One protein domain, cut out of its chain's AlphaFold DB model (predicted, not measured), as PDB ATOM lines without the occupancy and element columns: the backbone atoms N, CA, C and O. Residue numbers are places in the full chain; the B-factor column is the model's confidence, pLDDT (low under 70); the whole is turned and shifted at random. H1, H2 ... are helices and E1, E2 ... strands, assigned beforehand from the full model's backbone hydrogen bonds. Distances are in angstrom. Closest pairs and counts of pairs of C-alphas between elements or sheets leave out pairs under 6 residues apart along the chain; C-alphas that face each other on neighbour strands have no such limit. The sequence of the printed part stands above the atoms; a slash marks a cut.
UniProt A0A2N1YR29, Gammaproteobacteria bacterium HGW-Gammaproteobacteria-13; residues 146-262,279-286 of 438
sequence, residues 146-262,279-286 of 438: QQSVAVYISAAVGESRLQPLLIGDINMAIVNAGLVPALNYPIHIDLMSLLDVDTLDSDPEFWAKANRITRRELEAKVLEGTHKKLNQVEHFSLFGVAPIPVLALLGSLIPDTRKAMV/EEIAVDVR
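What this domain is: This is residues 146 to 262 and 279 to 286 of the 438 residues of a protein of Gammaproteobacteria bacterium HGW-Gammaproteobacteria-13 (UniProt A0A2N1YR29). A sheet of four parallel strands lies between helices: H3 and H4 cover one face and H1 the other, making three layers. The sheet's order is E2 E1 E3 E4. The 125 printed residues include, in order, E1 H1 E2 H2 H3 E3 H4 E4, a mixed class of helices and strands. The whole is compact, with a radius of gyration of the C-alphas of 14.8 A, yet elongated, spanning 49 by 30 by 22 A.

How they stand to each other: E1, residues 147 to 154, is an inner strand. H1, residues 167 to 176, is on the sheet at a height of 10.0 A, slantwise to the strands. E2, residues 187 to 190, is parallel to E1, with N 152 and O 187 2.9 A apart; E1, H1 and E2 form a strand-helix-strand unit, two parallel neighbours with a helix between, its crossover right-handed. H2, residues 192 to 195, is not on the sheet. H3, residues 204 to 226, is on the face opposite H1, at a height of 8.3 A, over E2. E3, residues 235 to 241, is parallel to E1, with N 151 and O 237 2.9 A apart; E2, H2, H3 and E3 form a split unit, E1 between its strands, right-handed. H4, residues 244 to 253, touches residues 207 to 215 of H3 alone, closest at C-alphas 253 and 215, 7.1 A. E4, residues 282 to 285, is parallel to E3, with N 238 and O 284 2.8 A apart. In H1, H3 and H4 every O i to N i+4 pair is within hydrogen-bond range; H2 is too short for one.

Where its parts are: E1 begins at C-alpha 147 (42.447, -26.051, -33.951) and is 22.8 A long; H3 is 32.8 A and E3 20.4 A. E4 ends at C-alpha 285 (51.741, -25.639, -22.047).

The domain as a whole: Residues 263 to 278 are cut out, leaving 11.5 A between C-alphas 262 and 279. The link E1 to H1 is long. pLDDT is under 70 at residues 158 to 164, 195 to 202 and 260 to 262.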
ATOM      1  N   GLN A 146      44.788 -23.086 -36.918       87.31
ATOM      2  CA  GLN A 146      44.929 -24.408 -36.331       87.31
ATOM      3  C   GLN A 146      43.988 -24.572 -35.133       87.31
ATOM      4  O   GLN A 146      43.830 -23.663 -34.312       87.31
ATOM      5  N   GLN A 147      43.352 -25.739 -35.050       91.56
ATOM      6  CA  GLN A 147      42.447 -26.051 -33.951       91.56
ATOM      7  C   GLN A 147      43.219 -26.666 -32.782       91.56
ATOM      8  O   GLN A 147      43.947 -27.641 -32.960       91.56
ATOM      9  N   SER A 148      43.028 -26.118 -31.584       94.94
ATOM     10  CA  SER A 148      43.644 -26.606 -30.354       94.94
ATOM     11  C   SER A 148      42.653 -27.394 -29.511       94.94
ATOM     12  O   SER A 148      41.577 -26.899 -29.163       94.94
ATOM     13  N   VAL A 149      43.026 -28.617 -29.148       97.00
ATOM     14  CA  VAL A 149      42.322 -29.412 -28.145       97.00
ATOM     15  C   VAL A 149      42.846 -29.008 -26.772       97.00
ATOM     16  O   VAL A 149      44.006 -29.245 -26.438       97.00
ATOM     17  N   ALA A 150      41.983 -28.384 -25.974       97.44
ATOM     18  CA  ALA A 150      42.297 -28.040 -24.596       97.44
ATOM     19  C   ALA A 150      42.203 -29.287 -23.709       97.44
ATOM     20  O   ALA A 150      41.156 -29.935 -23.681       97.44
ATOM     21  N   VAL A 151      43.262 -29.597 -22.965       97.25
ATOM     22  CA  VAL A 151      43.270 -30.649 -21.939       97.25
ATOM     23  C   VAL A 151      43.560 -30.000 -20.595       97.25
ATOM     24  O   VAL A 151      44.578 -29.329 -20.439       97.25
ATOM     25  N   TYR A 152      42.666 -30.197 -19.631       95.44
ATOM     26  CA  TYR A 152      42.804 -29.695 -18.269       95.44
ATOM     27  C   TYR A 152      42.831 -30.874 -17.297       95.44
ATOM     28  O   TYR A 152      41.885 -31.662 -17.261       95.44
ATOM     29  N   ILE A 153      43.899 -31.003 -16.510       93.94
ATOM     30  CA  ILE A 153      44.002 -32.020 -15.455       93.94
ATOM     31  C   ILE A 153      43.884 -31.381 -14.071       93.94
ATOM     32  O   ILE A 153      44.547 -30.382 -13.792       93.94
ATOM     33  N   SER A 154      43.073 -31.960 -13.188       90.62
ATOM     34  CA  SER A 154      42.968 -31.511 -11.795       90.62
ATOM     35  C   SER A 154      43.141 -32.647 -10.803       90.62
ATOM     36  O   SER A 154      42.546 -33.706 -10.966       90.62
ATOM     37  N   ALA A 155      43.904 -32.401  -9.746       87.50
ATOM     38  CA  ALA A 155      43.988 -33.226  -8.545       87.50
ATOM     39  C   ALA A 155      44.181 -32.291  -7.342       87.50
ATOM     40  O   ALA A 155      44.632 -31.156  -7.525       87.50
ATOM     41  N   ALA A 156      43.863 -32.726  -6.118       78.50
ATOM     42  CA  ALA A 156      44.089 -31.828  -4.989       78.50
ATOM     43  C   ALA A 156      45.585 -31.581  -4.804       78.50
ATOM     44  O   ALA A 156      46.426 -32.440  -5.072       78.50
ATOM     45  N   VAL A 157      45.890 -30.375  -4.340       71.62
ATOM     46  CA  VAL A 157      47.242 -29.947  -4.002       71.62
ATOM     47  C   VAL A 157      47.193 -29.474  -2.554       71.62
ATOM     48  O   VAL A 157      46.648 -28.406  -2.259       71.62
ATOM     49  N   GLY A 158      47.712 -30.291  -1.635       67.00
ATOM     50  CA  GLY A 158      47.532 -30.073  -0.198       67.00
ATOM     51  C   GLY A 158      46.053 -30.096   0.221       67.00
ATOM     52  O   GLY A 158      45.286 -30.946  -0.216       67.00
ATOM     53  N   GLU A 159      45.633 -29.145   1.063       58.78
ATOM     54  CA  GLU A 159      44.251 -29.063   1.582       58.78
ATOM     55  C   GLU A 159      43.272 -28.333   0.641       58.78
ATOM     56  O   GLU A 159      42.062 -28.320   0.875       58.78
ATOM     57  N   SER A 160      43.771 -27.707  -0.429       58.72
ATOM     58  CA  SER A 160      42.937 -26.942  -1.360       58.72
ATOM     59  C   SER A 160      42.170 -27.878  -2.295       58.72
ATOM     60  O   SER A 160      42.747 -28.474  -3.202       58.72
ATOM     61  N   ARG A 161      40.853 -27.983  -2.078       55.31
ATOM     62  CA  ARG A 161      39.964 -28.894  -2.823       55.31
ATOM     63  C   ARG A 161      39.226 -28.262  -4.007       55.31
ATOM     64  O   ARG A 161      38.521 -28.968  -4.714       55.31
ATOM     65  N   LEU A 162      39.337 -26.951  -4.224       53.06
ATOM     66  CA  LEU A 162      38.568 -26.256  -5.258       53.06
ATOM     67  C   LEU A 162      39.429 -25.216  -5.972       53.06
ATOM     68  O   LEU A 162      39.884 -24.252  -5.361       53.06
ATOM     69  N   GLN A 163      39.599 -25.389  -7.281       62.97
ATOM     70  CA  GLN A 163      39.955 -24.303  -8.189       62.97
ATOM     71  C   GLN A 163      38.930 -24.290  -9.326       62.97
ATOM     72  O   GLN A 163      38.664 -25.346  -9.904       62.97
ATOM     73  N   PRO A 164      38.290 -23.145  -9.622       63.62
ATOM     74  CA  PRO A 164      37.250 -23.105 -10.634       63.62
ATOM     75  C   PRO A 164      37.850 -23.341 -12.023       63.62
ATOM     76  O   PRO A 164      38.755 -22.632 -12.462       63.62
ATOM     77  N   LEU A 165      37.302 -24.323 -12.739       76.06
ATOM     78  CA  LEU A 165      37.542 -24.502 -14.165       76.06
ATOM     79  C   LEU A 165      36.860 -23.357 -14.931       76.06
ATOM     80  O   LEU A 165      35.673 -23.420 -15.256       76.06
ATOM     81  N   LEU A 166      37.603 -22.287 -15.208       84.50
ATOM     82  CA  LEU A 166      37.107 -21.133 -15.958       84.50
ATOM     83  C   LEU A 166      37.205 -21.398 -17.466       84.50
ATOM     84  O   LEU A 166      38.153 -20.992 -18.129       84.50
ATOM     85  N   ILE A 167      36.199 -22.081 -18.018       88.81
ATOM     86  CA  ILE A 167      36.142 -22.469 -19.444       88.81
ATOM     87  C   ILE A 167      36.368 -21.269 -20.375       88.81
ATOM     88  O   ILE A 167      37.087 -21.376 -21.367       88.81
ATOM     89  N   GLY A 168      35.774 -20.116 -20.045       89.56
ATOM     90  CA  GLY A 168      35.941 -18.889 -20.822       89.56
ATOM     91  C   GLY A 168      37.398 -18.431 -20.893       89.56
ATOM     92  O   GLY A 168      37.864 -18.069 -21.966       89.56
ATOM     93  N   ASP A 169      38.126 -18.515 -19.783       90.50
ATOM     94  CA  ASP A 169      39.526 -18.097 -19.698       90.50
ATOM     95  C   ASP A 169      40.467 -19.062 -20.443       90.50
ATOM     96  O   ASP A 169      41.342 -18.626 -21.185       90.50
ATOM     97  N   ILE A 170      40.213 -20.374 -20.364       93.12
ATOM     98  CA  ILE A 170      40.919 -21.387 -21.172       93.12
ATOM     99  C   ILE A 170      40.729 -21.124 -22.669       93.12
ATOM    100  O   ILE A 170      41.700 -21.076 -23.428       93.12
ATOM    101  N   ASN A 171      39.481 -20.925 -23.102       93.19
ATOM    102  CA  ASN A 171      39.184 -20.636 -24.502       93.19
ATOM    103  C   ASN A 171      39.827 -19.316 -24.940       93.19
ATOM    104  O   ASN A 171      40.338 -19.230 -26.057       93.19
ATOM    105  N   MET A 172      39.868 -18.313 -24.057       91.06
ATOM    106  CA  MET A 172      40.551 -17.060 -24.353       91.06
ATOM    107  C   MET A 172      42.066 -17.215 -24.461       91.06
ATOM    108  O   MET A 172      42.648 -16.660 -25.388       91.06
ATOM    109  N   ALA A 173      42.706 -18.018 -23.612       92.50
ATOM    110  CA  ALA A 173      44.139 -18.288 -23.707       92.50
ATOM    111  C   ALA A 173      44.525 -18.926 -25.058       92.50
ATOM    112  O   ALA A 173      45.585 -18.621 -25.615       92.50
ATOM    113  N   ILE A 174      43.651 -19.779 -25.608       93.81
ATOM    114  CA  ILE A 174      43.801 -20.389 -26.940       93.81
ATOM    115  C   ILE A 174      43.640 -19.332 -28.039       93.81
ATOM    116  O   ILE A 174      44.499 -19.214 -28.911       93.81
ATOM    117  N   VAL A 175      42.573 -18.529 -27.973       91.50
ATOM    118  CA  VAL A 175      42.302 -17.455 -28.945       91.50
ATOM    119  C   VAL A 175      43.428 -16.418 -28.970       91.50
ATOM    120  O   VAL A 175      43.876 -16.030 -30.048       91.50
ATOM    121  N   ASN A 176      43.941 -16.023 -27.805       89.62
ATOM    122  CA  ASN A 176      45.041 -15.066 -27.670       89.62
ATOM    123  C   ASN A 176      46.366 -15.603 -28.235       89.62
ATOM    124  O   ASN A 176      47.212 -14.821 -28.655       89.62
ATOM    125  N   ALA A 177      46.532 -16.928 -28.321       89.00
ATOM    126  CA  ALA A 177      47.654 -17.550 -29.026       89.00
ATOM    127  C   ALA A 177      47.433 -17.683 -30.546       89.00
ATOM    128  O   ALA A 177      48.240 -18.297 -31.239       89.00
ATOM    129  N   GLY A 178      46.350 -17.117 -31.089       89.31
ATOM    130  CA  GLY A 178      46.043 -17.173 -32.519       89.31
ATOM    131  C   GLY A 178      45.507 -18.529 -32.989       89.31
ATOM    132  O   GLY A 178      45.564 -18.825 -34.185       89.31
ATOM    133  N   LEU A 179      44.985 -19.337 -32.062       90.94
ATOM    134  CA  LEU A 179      44.426 -20.667 -32.296       90.94
ATOM    135  C   LEU A 179      42.895 -20.655 -32.147       90.94
ATOM    136  O   LEU A 179      42.306 -19.707 -31.629       90.94
ATOM    137  N   VAL A 180      42.241 -21.735 -32.577       92.19
ATOM    138  CA  VAL A 180      40.790 -21.927 -32.404       92.19
ATOM    139  C   VAL A 180      40.532 -23.070 -31.426       92.19
ATOM    140  O   VAL A 180      41.051 -24.161 -31.657       92.19
ATOM    141  N   PRO A 181      39.709 -22.896 -30.378       94.19
ATOM    142  CA  PRO A 181      39.264 -24.021 -29.561       94.19
ATOM    143  C   PRO A 181      38.576 -25.086 -30.427       94.19
ATOM    144  O   PRO A 181      37.602 -24.806 -31.125       94.19
ATOM    145  N   ALA A 182      39.088 -26.316 -30.396       93.62
ATOM    146  CA  ALA A 182      38.503 -27.441 -31.126       93.62
ATOM    147  C   ALA A 182      37.164 -27.894 -30.518       93.62
ATOM    148  O   ALA A 182      36.351 -28.508 -31.203       93.62
ATOM    149  N   LEU A 183      36.955 -27.598 -29.232       93.31
ATOM    150  CA  LEU A 183      35.799 -27.978 -28.427       93.31
ATOM    151  C   LEU A 183      35.299 -26.762 -27.641       93.31
ATOM    152  O   LEU A 183      36.078 -25.873 -27.303       93.31
ATOM    153  N   ASN A 184      34.008 -26.749 -27.295       88.19
ATOM    154  CA  ASN A 184      33.434 -25.702 -26.435       88.19
ATOM    155  C   ASN A 184      33.920 -25.803 -24.979       88.19
ATOM    156  O   ASN A 184      33.978 -24.794 -24.276       88.19
ATOM    157  N   TYR A 185      34.248 -27.020 -24.543       93.19
ATOM    158  CA  TYR A 185      34.708 -27.353 -23.199       93.19
ATOM    159  C   TYR A 185      36.050 -28.082 -23.294       93.19
ATOM    160  O   TYR A 185      36.223 -28.890 -24.213       93.19
ATOM    161  N   PRO A 186      36.992 -27.836 -22.367       94.25
ATOM    162  CA  PRO A 186      38.227 -28.597 -22.327       94.25
ATOM    163  C   PRO A 186      37.948 -30.058 -21.983       94.25
ATOM    164  O   PRO A 186      37.007 -30.385 -21.257       94.25
ATOM    165  N   ILE A 187      38.821 -30.939 -22.457       95.62
ATOM    166  CA  ILE A 187      38.877 -32.317 -21.989       95.62
ATOM    167  C   ILE A 187      39.389 -32.286 -20.556       95.62
ATOM    168  O   ILE A 187      40.572 -32.054 -20.308       95.62
ATOM    169  N   HIS A 188      38.472 -32.481 -19.612       94.62
ATOM    170  CA  HIS A 188      38.779 -32.469 -18.191       94.62
ATOM    171  C   HIS A 188      39.091 -33.885 -17.695       94.62
ATOM    172  O   HIS A 188      38.239 -34.781 -17.727       94.62
ATOM    173  N   ILE A 189      40.328 -34.079 -17.240       93.56
ATOM    174  CA  ILE A 189      40.762 -35.257 -16.488       93.56
ATOM    175  C   ILE A 189      40.683 -34.895 -15.004       93.56
ATOM    176  O   ILE A 189      41.564 -34.221 -14.470       93.56
ATOM    177  N   ASP A 190      39.595 -35.310 -14.363       90.25
ATOM    178  CA  ASP A 190      39.337 -35.023 -12.958       90.25
ATOM    179  C   ASP A 190      39.810 -36.175 -12.063       90.25
ATOM    180  O   ASP A 190      39.261 -37.278 -12.098       90.25
ATOM    181  N   LEU A 191      40.837 -35.911 -11.261       89.25
ATOM    182  CA  LEU A 191      41.395 -36.828 -10.271       89.25
ATOM    183  C   LEU A 191      41.035 -36.424  -8.832       89.25
ATOM    184  O   LEU A 191      41.533 -37.044  -7.894       89.25
ATOM    185  N   MET A 192      40.184 -35.413  -8.625       82.44
ATOM    186  CA  MET A 192      39.792 -34.954  -7.285       82.44
ATOM    187  C   MET A 192      39.095 -36.055  -6.477       82.44
ATOM    188  O   MET A 192      39.334 -36.186  -5.280       82.44
ATOM    189  N   SER A 193      38.298 -36.887  -7.153       74.88
ATOM    190  CA  SER A 193      37.590 -38.035  -6.564       74.88
ATOM    191  C   SER A 193      38.511 -39.142  -6.042       74.88
ATOM    192  O   SER A 193      38.074 -40.014  -5.295       74.88
ATOM    193  N   LEU A 194      39.803 -39.133  -6.396       77.69
ATOM    194  CA  LEU A 194      40.748 -40.131  -5.889       77.69
ATOM    195  C   LEU A 194      41.083 -39.954  -4.407       77.69
ATOM    196  O   LEU A 194      41.636 -40.875  -3.817       77.69
ATOM    197  N   LEU A 195      40.735 -38.812  -3.820       64.44
ATOM    198  CA  LEU A 195      41.034 -38.451  -2.433       64.44
ATOM    199  C   LEU A 195      39.837 -38.646  -1.489       64.44
ATOM    200  O   LEU A 195      39.884 -38.209  -0.341       64.44
ATOM    201  N   ASP A 196      38.755 -39.272  -1.966       56.88
ATOM    202  CA  ASP A 196      37.602 -39.652  -1.132       56.88
ATOM    203  C   ASP A 196      37.914 -40.842  -0.199       56.88
ATOM    204  O   ASP A 196      37.129 -41.176   0.686       56.88
ATOM    205  N   VAL A 197      39.078 -41.471  -0.380       49.97
ATOM    206  CA  VAL A 197      39.679 -42.446   0.536       49.97
ATOM    207  C   VAL A 197      40.820 -41.724   1.261       49.97
ATOM    208  O   VAL A 197      41.425 -40.847   0.655       49.97
ATOM    209  N   ASP A 198      41.149 -42.078   2.509       50.56
ATOM    210  CA  ASP A 198      42.210 -41.481   3.360       50.56
ATOM    211  C   ASP A 198      43.644 -41.446   2.756       50.56
ATOM    212  O   ASP A 198      44.633 -41.195   3.446       50.56
ATOM    213  N   THR A 199      43.786 -41.696   1.457       54.06
ATOM    214  CA  THR A 199      44.992 -41.549   0.656       54.06
ATOM    215  C   THR A 199      45.327 -40.067   0.485       54.06
ATOM    216  O   THR A 199      44.613 -39.322  -0.188       54.06
ATOM    217  N   LEU A 200      46.435 -39.628   1.081       61.56
ATOM    218  CA  LEU A 200      47.055 -38.343   0.757       61.56
ATOM    219  C   LEU A 200      47.554 -38.362  -0.700       61.56
ATOM    220  O   LEU A 200      47.790 -39.428  -1.271       61.56
ATOM    221  N   ASP A 201      47.825 -37.189  -1.274       61.56
ATOM    222  CA  ASP A 201      48.504 -36.984  -2.573       61.56
ATOM    223  C   ASP A 201      49.969 -37.480  -2.591       61.56
ATOM    224  O   ASP A 201      50.813 -36.987  -3.332       61.56
ATOM    225  N   SER A 202      50.288 -38.426  -1.717       68.44
ATOM    226  CA  SER A 202      51.597 -38.999  -1.442       68.44
ATOM    227  C   SER A 202      51.537 -40.537  -1.369       68.44
ATOM    228  O   SER A 202      52.570 -41.178  -1.202       68.44
ATOM    229  N   ASP A 203      50.350 -41.140  -1.516       77.25
ATOM    230  CA  ASP A 203      50.144 -42.590  -1.458       77.25
ATOM    231  C   ASP A 203      50.524 -43.285  -2.792       77.25
ATOM    232  O   ASP A 203      50.047 -42.880  -3.858       77.25
ATOM    233  N   PRO A 204      51.332 -44.364  -2.787       82.12
ATOM    234  CA  PRO A 204      51.590 -45.186  -3.974       82.12
ATOM    235  C   PRO A 204      50.331 -45.652  -4.726       82.12
ATOM    236  O   PRO A 204      50.331 -45.699  -5.961       82.12
ATOM    237  N   GLU A 205      49.243 -45.967  -4.016       84.12
ATOM    238  CA  GLU A 205      47.972 -46.362  -4.628       84.12
ATOM    239  C   GLU A 205      47.336 -45.197  -5.402       84.12
ATOM    240  O   GLU A 205      46.783 -45.399  -6.492       84.12
ATOM    241  N   PHE A 206      47.468 -43.969  -4.887       86.50
ATOM    242  CA  PHE A 206      47.035 -42.763  -5.588       86.50
ATOM    243  C   PHE A 206      47.783 -42.618  -6.917       86.50
ATOM    244  O   PHE A 206      47.139 -42.456  -7.955       86.50
ATOM    245  N   TRP A 207      49.113 -42.768  -6.934       88.88
ATOM    246  CA  TRP A 207      49.904 -42.656  -8.168       88.88
ATOM    247  C   TRP A 207      49.528 -43.715  -9.208       88.88
ATOM    248  O   TRP A 207      49.383 -43.397 -10.391       88.88
ATOM    249  N   ALA A 208      49.304 -44.961  -8.780       88.88
ATOM    250  CA  ALA A 208      48.869 -46.035  -9.670       88.88
ATOM    251  C   ALA A 208      47.481 -45.755 -10.280       88.88
ATOM    252  O   ALA A 208      47.278 -45.921 -11.490       88.88
ATOM    253  N   LYS A 209      46.525 -45.282  -9.466       90.44
ATOM    254  CA  LYS A 209      45.185 -44.887  -9.933       90.44
ATOM    255  C   LYS A 209      45.247 -43.681 -10.868       90.44
ATOM    256  O   LYS A 209      44.649 -43.740 -11.943       90.44
ATOM    257  N   ALA A 210      45.995 -42.642 -10.500       91.00
ATOM    258  CA  ALA A 210      46.190 -41.438 -11.300       91.00
ATOM    259  C   ALA A 210      46.799 -41.770 -12.667       91.00
ATOM    260  O   ALA A 210      46.286 -41.303 -13.683       91.00
ATOM    261  N   ASN A 211      47.814 -42.643 -12.722       92.62
ATOM    262  CA  ASN A 211      48.412 -43.099 -13.977       92.62
ATOM    263  C   ASN A 211      47.389 -43.785 -14.889       92.62
ATOM    264  O   ASN A 211      47.192 -43.389 -16.040       92.62
ATOM    265  N   ARG A 212      46.671 -44.772 -14.348       92.44
ATOM    266  CA  ARG A 212      45.673 -45.542 -15.098       92.44
ATOM    267  C   ARG A 212      44.522 -44.671 -15.608       92.44
ATOM    268  O   ARG A 212      44.125 -44.809 -16.762       92.44
ATOM    269  N   ILE A 213      43.975 -43.802 -14.757       93.62
ATOM    270  CA  ILE A 213      42.846 -42.935 -15.115       93.62
ATOM    271  C   ILE A 213      43.285 -41.888 -16.127       93.62
ATOM    272  O   ILE A 213      42.623 -41.748 -17.147       93.62
ATOM    273  N   THR A 214      44.417 -41.214 -15.908       94.94
ATOM    274  CA  THR A 214      44.901 -40.181 -16.835       94.94
ATOM    275  C   THR A 214      45.100 -40.749 -18.238       94.94
ATOM    276  O   THR A 214      44.583 -40.174 -19.190       94.94
ATOM    277  N   ARG A 215      45.752 -41.916 -18.375       94.31
ATOM    278  CA  ARG A 215      45.924 -42.591 -19.676       94.31
ATOM    279  C   ARG A 215      44.590 -42.908 -20.348       94.31
ATOM    280  O   ARG A 215      44.374 -42.533 -21.495       94.31
ATOM    281  N   ARG A 216      43.688 -43.573 -19.617       94.19
ATOM    282  CA  ARG A 216      42.390 -44.005 -20.149       94.19
ATOM    283  C   ARG A 216      41.522 -42.820 -20.569       94.19
ATOM    284  O   ARG A 216      40.970 -42.822 -21.664       94.19
ATOM    285  N   GLU A 217      41.369 -41.836 -19.688       95.19
ATOM    286  CA  GLU A 217      40.481 -40.693 -19.902       95.19
ATOM    287  C   GLU A 217      41.004 -39.767 -20.996       95.19
ATOM    288  O   GLU A 217      40.206 -39.282 -21.793       95.19
ATOM    289  N   LEU A 218      42.323 -39.548 -21.071       95.88
ATOM    290  CA  LEU A 218      42.927 -38.726 -22.119       95.88
ATOM    291  C   LEU A 218      42.600 -39.280 -23.510       95.88
ATOM    292  O   LEU A 218      42.065 -38.559 -24.350       95.88
ATOM    293  N   GLU A 219      42.877 -40.561 -23.751       94.31
ATOM    294  CA  GLU A 219      42.608 -41.184 -25.049       94.31
ATOM    295  C   GLU A 219      41.110 -41.239 -25.362       94.31
ATOM    296  O   GLU A 219      40.692 -40.846 -26.456       94.31
ATOM    297  N   ALA A 220      40.297 -41.693 -24.400       96.44
ATOM    298  CA  ALA A 220      38.862 -41.870 -24.591       96.44
ATOM    299  C   ALA A 220      38.156 -40.539 -24.881       96.44
ATOM    300  O   ALA A 220      37.418 -40.440 -25.860       96.44
ATOM    301  N   LYS A 221      38.424 -39.500 -24.083       96.94
ATOM    302  CA  LYS A 221      37.753 -38.200 -24.219       96.94
ATOM    303  C   LYS A 221      38.232 -37.413 -25.432       96.94
ATOM    304  O   LYS A 221      37.433 -36.690 -26.026       96.94
ATOM    305  N   VAL A 222      39.500 -37.553 -25.840       95.88
ATOM    306  CA  VAL A 222      39.966 -36.958 -27.105       95.88
ATOM    307  C   VAL A 222      39.235 -37.600 -28.276       95.88
ATOM    308  O   VAL A 222      38.698 -36.876 -29.118       95.88
ATOM    309  N   LEU A 223      39.136 -38.930 -28.302       95.75
ATOM    310  CA  LEU A 223      38.419 -39.638 -29.357       95.75
ATOM    311  C   LEU A 223      36.926 -39.288 -29.380       95.75
ATOM    312  O   LEU A 223      36.386 -39.017 -30.450       95.75
ATOM    313  N   GLU A 224      36.270 -39.268 -28.222       95.50
ATOM    314  CA  GLU A 224      34.848 -38.943 -28.097       95.50
ATOM    315  C   GLU A 224      34.551 -37.503 -28.526       95.50
ATOM    316  O   GLU A 224      33.669 -37.278 -29.351       95.50
ATOM    317  N   GLY A 225      35.307 -36.530 -28.006       93.00
ATOM    318  CA  GLY A 225      35.038 -35.114 -28.247       93.00
ATOM    319  C   GLY A 225      35.418 -34.646 -29.651       93.00
ATOM    320  O   GLY A 225      34.749 -33.782 -30.212       93.00
ATOM    321  N   THR A 226      36.495 -35.192 -30.225       91.88
ATOM    322  CA  THR A 226      37.073 -34.680 -31.482       91.88
ATOM    323  C   THR A 226      36.906 -35.616 -32.674       91.88
ATOM    324  O   THR A 226      37.173 -35.205 -33.803       91.88
ATOM    325  N   HIS A 227      36.522 -36.875 -32.441       93.44
ATOM    326  CA  HIS A 227      36.581 -37.964 -33.423       93.44
ATOM    327  C   HIS A 227      37.985 -38.197 -34.014       93.44
ATOM    328  O   HIS A 227      38.127 -38.780 -35.089       93.44
ATOM    329  N   LYS A 228      39.036 -37.759 -33.308       90.94
ATOM    330  CA  LYS A 228      40.448 -37.921 -33.675       90.94
ATOM    331  C   LYS A 228      41.171 -38.721 -32.593       90.94
ATOM    332  O   LYS A 228      40.896 -38.584 -31.406       90.94
ATOM    333  N   LYS A 229      42.140 -39.544 -32.993       91.44
ATOM    334  CA  LYS A 229      43.148 -40.101 -32.076       91.44
ATOM    335  C   LYS A 229      44.124 -39.001 -31.654       91.44
ATOM    336  O   LYS A 229      44.270 -38.009 -32.367       91.44
ATOM    337  N   LEU A 230      44.862 -39.211 -30.560       89.94
ATOM    338  CA  LEU A 230      45.854 -38.240 -30.063       89.94
ATOM    339  C   LEU A 230      46.818 -37.762 -31.159       89.94
ATOM    340  O   LEU A 230      47.046 -36.569 -31.315       89.94
ATOM    341  N   ASN A 231      47.310 -38.681 -31.990       88.62
ATOM    342  CA  ASN A 231      48.256 -38.386 -33.067       88.62
ATOM    343  C   ASN A 231      47.635 -37.792 -34.349       88.62
ATOM    344  O   ASN A 231      48.339 -37.597 -35.339       88.62
ATOM    345  N   GLN A 232      46.322 -37.563 -34.360       89.06
ATOM    346  CA  GLN A 232      45.583 -36.892 -35.436       89.06
ATOM    347  C   GLN A 232      45.155 -35.477 -35.024       89.06
ATOM    348  O   GLN A 232      44.612 -34.727 -35.839       89.06
ATOM    349  N   VAL A 233      45.366 -35.113 -33.757       90.44
ATOM    350  CA  VAL A 233      45.103 -33.769 -33.259       90.44
ATOM    351  C   VAL A 233      46.091 -32.786 -33.886       90.44
ATOM    352  O   VAL A 233      47.264 -33.080 -34.133       90.44
ATOM    353  N   GLU A 234      45.582 -31.601 -34.203       89.75
ATOM    354  CA  GLU A 234      46.366 -30.555 -34.853       89.75
ATOM    355  C   GLU A 234      47.247 -29.861 -33.830       89.75
ATOM    356  O   GLU A 234      48.427 -29.675 -34.085       89.75
ATOM    357  N   HIS A 235      46.692 -29.502 -32.680       94.06
ATOM    358  CA  HIS A 235      47.408 -28.828 -31.612       94.06
ATOM    359  C   HIS A 235      46.800 -29.190 -30.256       94.06
ATOM    360  O   HIS A 235      45.582 -29.368 -30.163       94.06
ATOM    361  N   PHE A 236      47.618 -29.257 -29.206       96.94
ATOM    362  CA  PHE A 236      47.140 -29.364 -27.824       96.94
ATOM    363  C   PHE A 236      47.462 -28.106 -27.022       96.94
ATOM    364  O   PHE A 236      48.578 -27.602 -27.073       96.94
ATOM    365  N   SER A 237      46.509 -27.634 -26.224       97.38
ATOM    366  CA  SER A 237      46.774 -26.662 -25.160       97.38
ATOM    367  C   SER A 237      46.587 -27.361 -23.817       97.38
ATOM    368  O   SER A 237      45.482 -27.798 -23.495       97.38
ATOM    369  N   LEU A 238      47.672 -27.506 -23.062       97.50
ATOM    370  CA  LEU A 238      47.716 -28.244 -21.805       97.50
ATOM    371  C   LEU A 238      47.640 -27.285 -20.620       97.50
ATOM    372  O   LEU A 238      48.401 -26.321 -20.526       97.50
ATOM    373  N   PHE A 239      46.743 -27.603 -19.699       95.56
ATOM    374  CA  PHE A 239      46.470 -26.858 -18.481       95.56
ATOM    375  C   PHE A 239      46.426 -27.842 -17.314       95.56
ATOM    376  O   PHE A 239      46.038 -29.002 -17.485       95.56
ATOM    377  N   GLY A 240      46.772 -27.401 -16.108       92.62
ATOM    378  CA  GLY A 240      46.641 -28.301 -14.974       92.62
ATOM    379  C   GLY A 240      46.805 -27.670 -13.609       92.62
ATOM    380  O   GLY A 240      47.539 -26.706 -13.420       92.62
ATOM    381  N   VAL A 241      46.123 -28.262 -12.645       90.25
ATOM    382  CA  VAL A 241      46.242 -27.957 -11.223       90.25
ATOM    383  C   VAL A 241      46.320 -29.295 -10.509       90.25
ATOM    384  O   VAL A 241      45.303 -29.889 -10.169       90.25
ATOM    385  N   ALA A 242      47.530 -29.815 -10.357       91.12
ATOM    386  CA  ALA A 242      47.768 -31.131  -9.782       91.12
ATOM    387  C   ALA A 242      49.185 -31.203  -9.185       91.12
ATOM    388  O   ALA A 242      50.015 -30.336  -9.484       91.12
ATOM    389  N   PRO A 243      49.495 -32.226  -8.370       91.50
ATOM    390  CA  PRO A 243      50.858 -32.499  -7.929       91.50
ATOM    391  C   PRO A 243      51.826 -32.673  -9.108       91.50
ATOM    392  O   PRO A 243      51.452 -33.187 -10.167       91.50
ATOM    393  N   ILE A 244      53.092 -32.291  -8.906       94.62
ATOM    394  CA  ILE A 244      54.143 -32.301  -9.941       94.62
ATOM    395  C   ILE A 244      54.240 -33.660 -10.667       94.62
ATOM    396  O   ILE A 244      54.288 -33.641 -11.900       94.62
ATOM    397  N   PRO A 245      54.183 -34.832  -9.993       95.19
ATOM    398  CA  PRO A 245      54.222 -36.117 -10.694       95.19
ATOM    399  C   PRO A 245      53.069 -36.329 -11.686       95.19
ATOM    400  O   PRO A 245      53.284 -36.871 -12.765       95.19
ATOM    401  N   VAL A 246      51.852 -35.881 -11.356       94.75
ATOM    402  CA  VAL A 246      50.667 -36.003 -12.229       94.75
ATOM    403  C   VAL A 246      50.759 -35.055 -13.421       94.75
ATOM    404  O   VAL A 246      50.419 -35.437 -14.539       94.75
ATOM    405  N   LEU A 247      51.254 -33.834 -13.206       96.44
ATOM    406  CA  LEU A 247      51.504 -32.885 -14.292       96.44
ATOM    407  C   LEU A 247      52.552 -33.431 -15.269       96.44
ATOM    408  O   LEU A 247      52.338 -33.403 -16.481       96.44
ATOM    409  N   ALA A 248      53.643 -33.994 -14.746       96.94
ATOM    410  CA  ALA A 248      54.683 -34.604 -15.563       96.94
ATOM    411  C   ALA A 248      54.189 -35.867 -16.285       96.94
ATOM    412  O   ALA A 248      54.535 -36.090 -17.442       96.94
ATOM    413  N   LEU A 249      53.310 -36.654 -15.660       95.94
ATOM    414  CA  LEU A 249      52.616 -37.734 -16.353       95.94
ATOM    415  C   LEU A 249      51.784 -37.202 -17.528       95.94
ATOM    416  O   LEU A 249      51.895 -37.746 -18.616       95.94
ATOM    417  N   LEU A 250      50.962 -36.160 -17.346       96.56
ATOM    418  CA  LEU A 250      50.178 -35.605 -18.457       96.56
ATOM    419  C   LEU A 250      51.089 -35.244 -19.636       96.56
ATOM    420  O   LEU A 250      50.787 -35.602 -20.769       96.56
ATOM    421  N   GLY A 251      52.213 -34.579 -19.360       95.38
ATOM    422  CA  GLY A 251      53.194 -34.228 -20.380       95.38
ATOM    423  C   GLY A 251      53.728 -35.432 -21.157       95.38
ATOM    424  O   GLY A 251      53.794 -35.367 -22.378       95.38
ATOM    425  N   SER A 252      54.053 -36.539 -20.481       93.81
ATOM    426  CA  SER A 252      54.629 -37.728 -21.133       93.81
ATOM    427  C   SER A 252      53.630 -38.540 -21.963       93.81
ATOM    428  O   SER A 252      54.028 -39.398 -22.747       93.81
ATOM    429  N   LEU A 253      52.329 -38.288 -21.801       93.44
ATOM    430  CA  LEU A 253      51.275 -38.962 -22.563       93.44
ATOM    431  C   LEU A 253      50.924 -38.261 -23.875       93.44
ATOM    432  O   LEU A 253      50.246 -38.851 -24.718       93.44
ATOM    433  N   ILE A 254      51.337 -37.005 -24.045       92.44
ATOM    434  CA  ILE A 254      51.037 -36.237 -25.250       92.44
ATOM    435  C   ILE A 254      52.083 -36.568 -26.318       92.44
ATOM    436  O   ILE A 254      53.271 -36.357 -26.083       92.44
ATOM    437  N   PRO A 255      51.675 -37.089 -27.489       85.00
ATOM    438  CA  PRO A 255      52.617 -37.451 -28.540       85.00
ATOM    439  C   PRO A 255      53.280 -36.212 -29.151       85.00
ATOM    440  O   PRO A 255      52.599 -35.229 -29.437       85.00
ATOM    441  N   ASP A 256      54.579 -36.300 -29.440       83.56
ATOM    442  CA  ASP A 256      55.308 -35.251 -30.167       83.56
ATOM    443  C   ASP A 256      55.131 -35.351 -31.694       83.56
ATOM    444  O   ASP A 256      55.282 -34.354 -32.399       83.56
ATOM    445  N   THR A 257      54.786 -36.529 -32.232       81.00
ATOM    446  CA  THR A 257      54.677 -36.760 -33.683       81.00
ATOM    447  C   THR A 257      53.344 -37.376 -34.109       81.00
ATOM    448  O   THR A 257      52.686 -38.130 -33.386       81.00
ATOM    449  N   ARG A 258      52.932 -37.046 -35.336       81.12
ATOM    450  CA  ARG A 258      51.778 -37.618 -36.032       81.12
ATOM    451  C   ARG A 258      52.192 -38.889 -36.762       81.12
ATOM    452  O   ARG A 258      53.322 -39.027 -37.223       81.12
ATOM    453  N   LYS A 259      51.252 -39.822 -36.934       73.12
ATOM    454  CA  LYS A 259      51.443 -40.888 -37.933       73.12
ATOM    455  C   LYS A 259      51.399 -40.259 -39.323       73.12
ATOM    456  O   LYS A 259      50.571 -39.378 -39.543       73.12
ATOM    457  N   ALA A 260      52.251 -40.741 -40.234       60.34
ATOM    458  CA  ALA A 260      52.309 -40.274 -41.618       60.34
ATOM    459  C   ALA A 260      50.893 -40.156 -42.206       60.34
ATOM    460  O   ALA A 260      50.145 -41.136 -42.263       60.34
ATOM    461  N   MET A 261      50.518 -38.933 -42.577       61.00
ATOM    462  CA  MET A 261      49.220 -38.644 -43.172       61.00
ATOM    463  C   MET A 261      49.341 -38.787 -44.687       61.00
ATOM    464  O   MET A 261      50.281 -38.271 -45.287       61.00
ATOM    465  N   VAL A 262      48.391 -39.478 -45.319       58.84
ATOM    466  CA  VAL A 262      48.305 -39.499 -46.783       58.84
ATOM    467  C   VAL A 262      47.921 -38.093 -47.240       58.84
ATOM    468  O   VAL A 262      46.894 -37.563 -46.819       58.84
ATOM    469  N   GLU A 279      54.606 -33.182 -39.538       83.88
ATOM    470  CA  GLU A 279      54.816 -34.421 -38.778       83.88
ATOM    471  C   GLU A 279      54.805 -34.180 -37.259       83.88
ATOM    472  O   GLU A 279      54.459 -35.080 -36.504       83.88
ATOM    473  N   GLU A 280      55.103 -32.963 -36.800       86.00
ATOM    474  CA  GLU A 280      55.215 -32.613 -35.377       86.00
ATOM    475  C   GLU A 280      53.925 -32.034 -34.797       86.00
ATOM    476  O   GLU A 280      53.352 -31.073 -35.326       86.00
ATOM    477  N   ILE A 281      53.477 -32.573 -33.669       87.12
ATOM    478  CA  ILE A 281      52.319 -32.054 -32.946       87.12
ATOM    479  C   ILE A 281      52.758 -30.847 -32.127       87.12
ATOM    480  O   ILE A 281      53.513 -30.967 -31.170       87.12
ATOM    481  N   ALA A 282      52.263 -29.671 -32.509       89.12
ATOM    482  CA  ALA A 282      52.476 -28.455 -31.741       89.12
ATOM    483  C   ALA A 282      51.659 -28.514 -30.440       89.12
ATOM    484  O   ALA A 282      50.494 -28.929 -30.435       89.12
ATOM    485  N   VAL A 283      52.291 -28.129 -29.332       93.06
ATOM    486  CA  VAL A 283      51.715 -28.222 -27.991       93.06
ATOM    487  C   VAL A 283      52.082 -26.981 -27.193       93.06
ATOM    488  O   VAL A 283      53.255 -26.775 -26.881       93.06
ATOM    489  N   ASP A 284      51.067 -26.233 -26.774       94.38
ATOM    490  CA  ASP A 284      51.210 -25.161 -25.798       94.38
ATOM    491  C   ASP A 284      51.007 -25.709 -24.389       94.38
ATOM    492  O   ASP A 284      49.970 -26.305 -24.089       94.38
ATOM    493  N   VAL A 285      51.931 -25.411 -23.482       96.19
ATOM    494  CA  VAL A 285      51.741 -25.639 -22.047       96.19
ATOM    495  C   VAL A 285      51.469 -24.305 -21.367       96.19
ATOM    496  O   VAL A 285      52.239 -23.361 -21.526       96.19
ATOM    497  N   ARG A 286      50.379 -24.215 -20.604       94.81
ATOM    498  CA  ARG A 286      49.955 -22.969 -19.960       94.81
ATOM    499  C   ARG A 286      50.305 -22.942 -18.481       94.81
ATOM    500  O   ARG A 286      50.326 -23.968 -17.802       94.81
TER     501      ARG A 286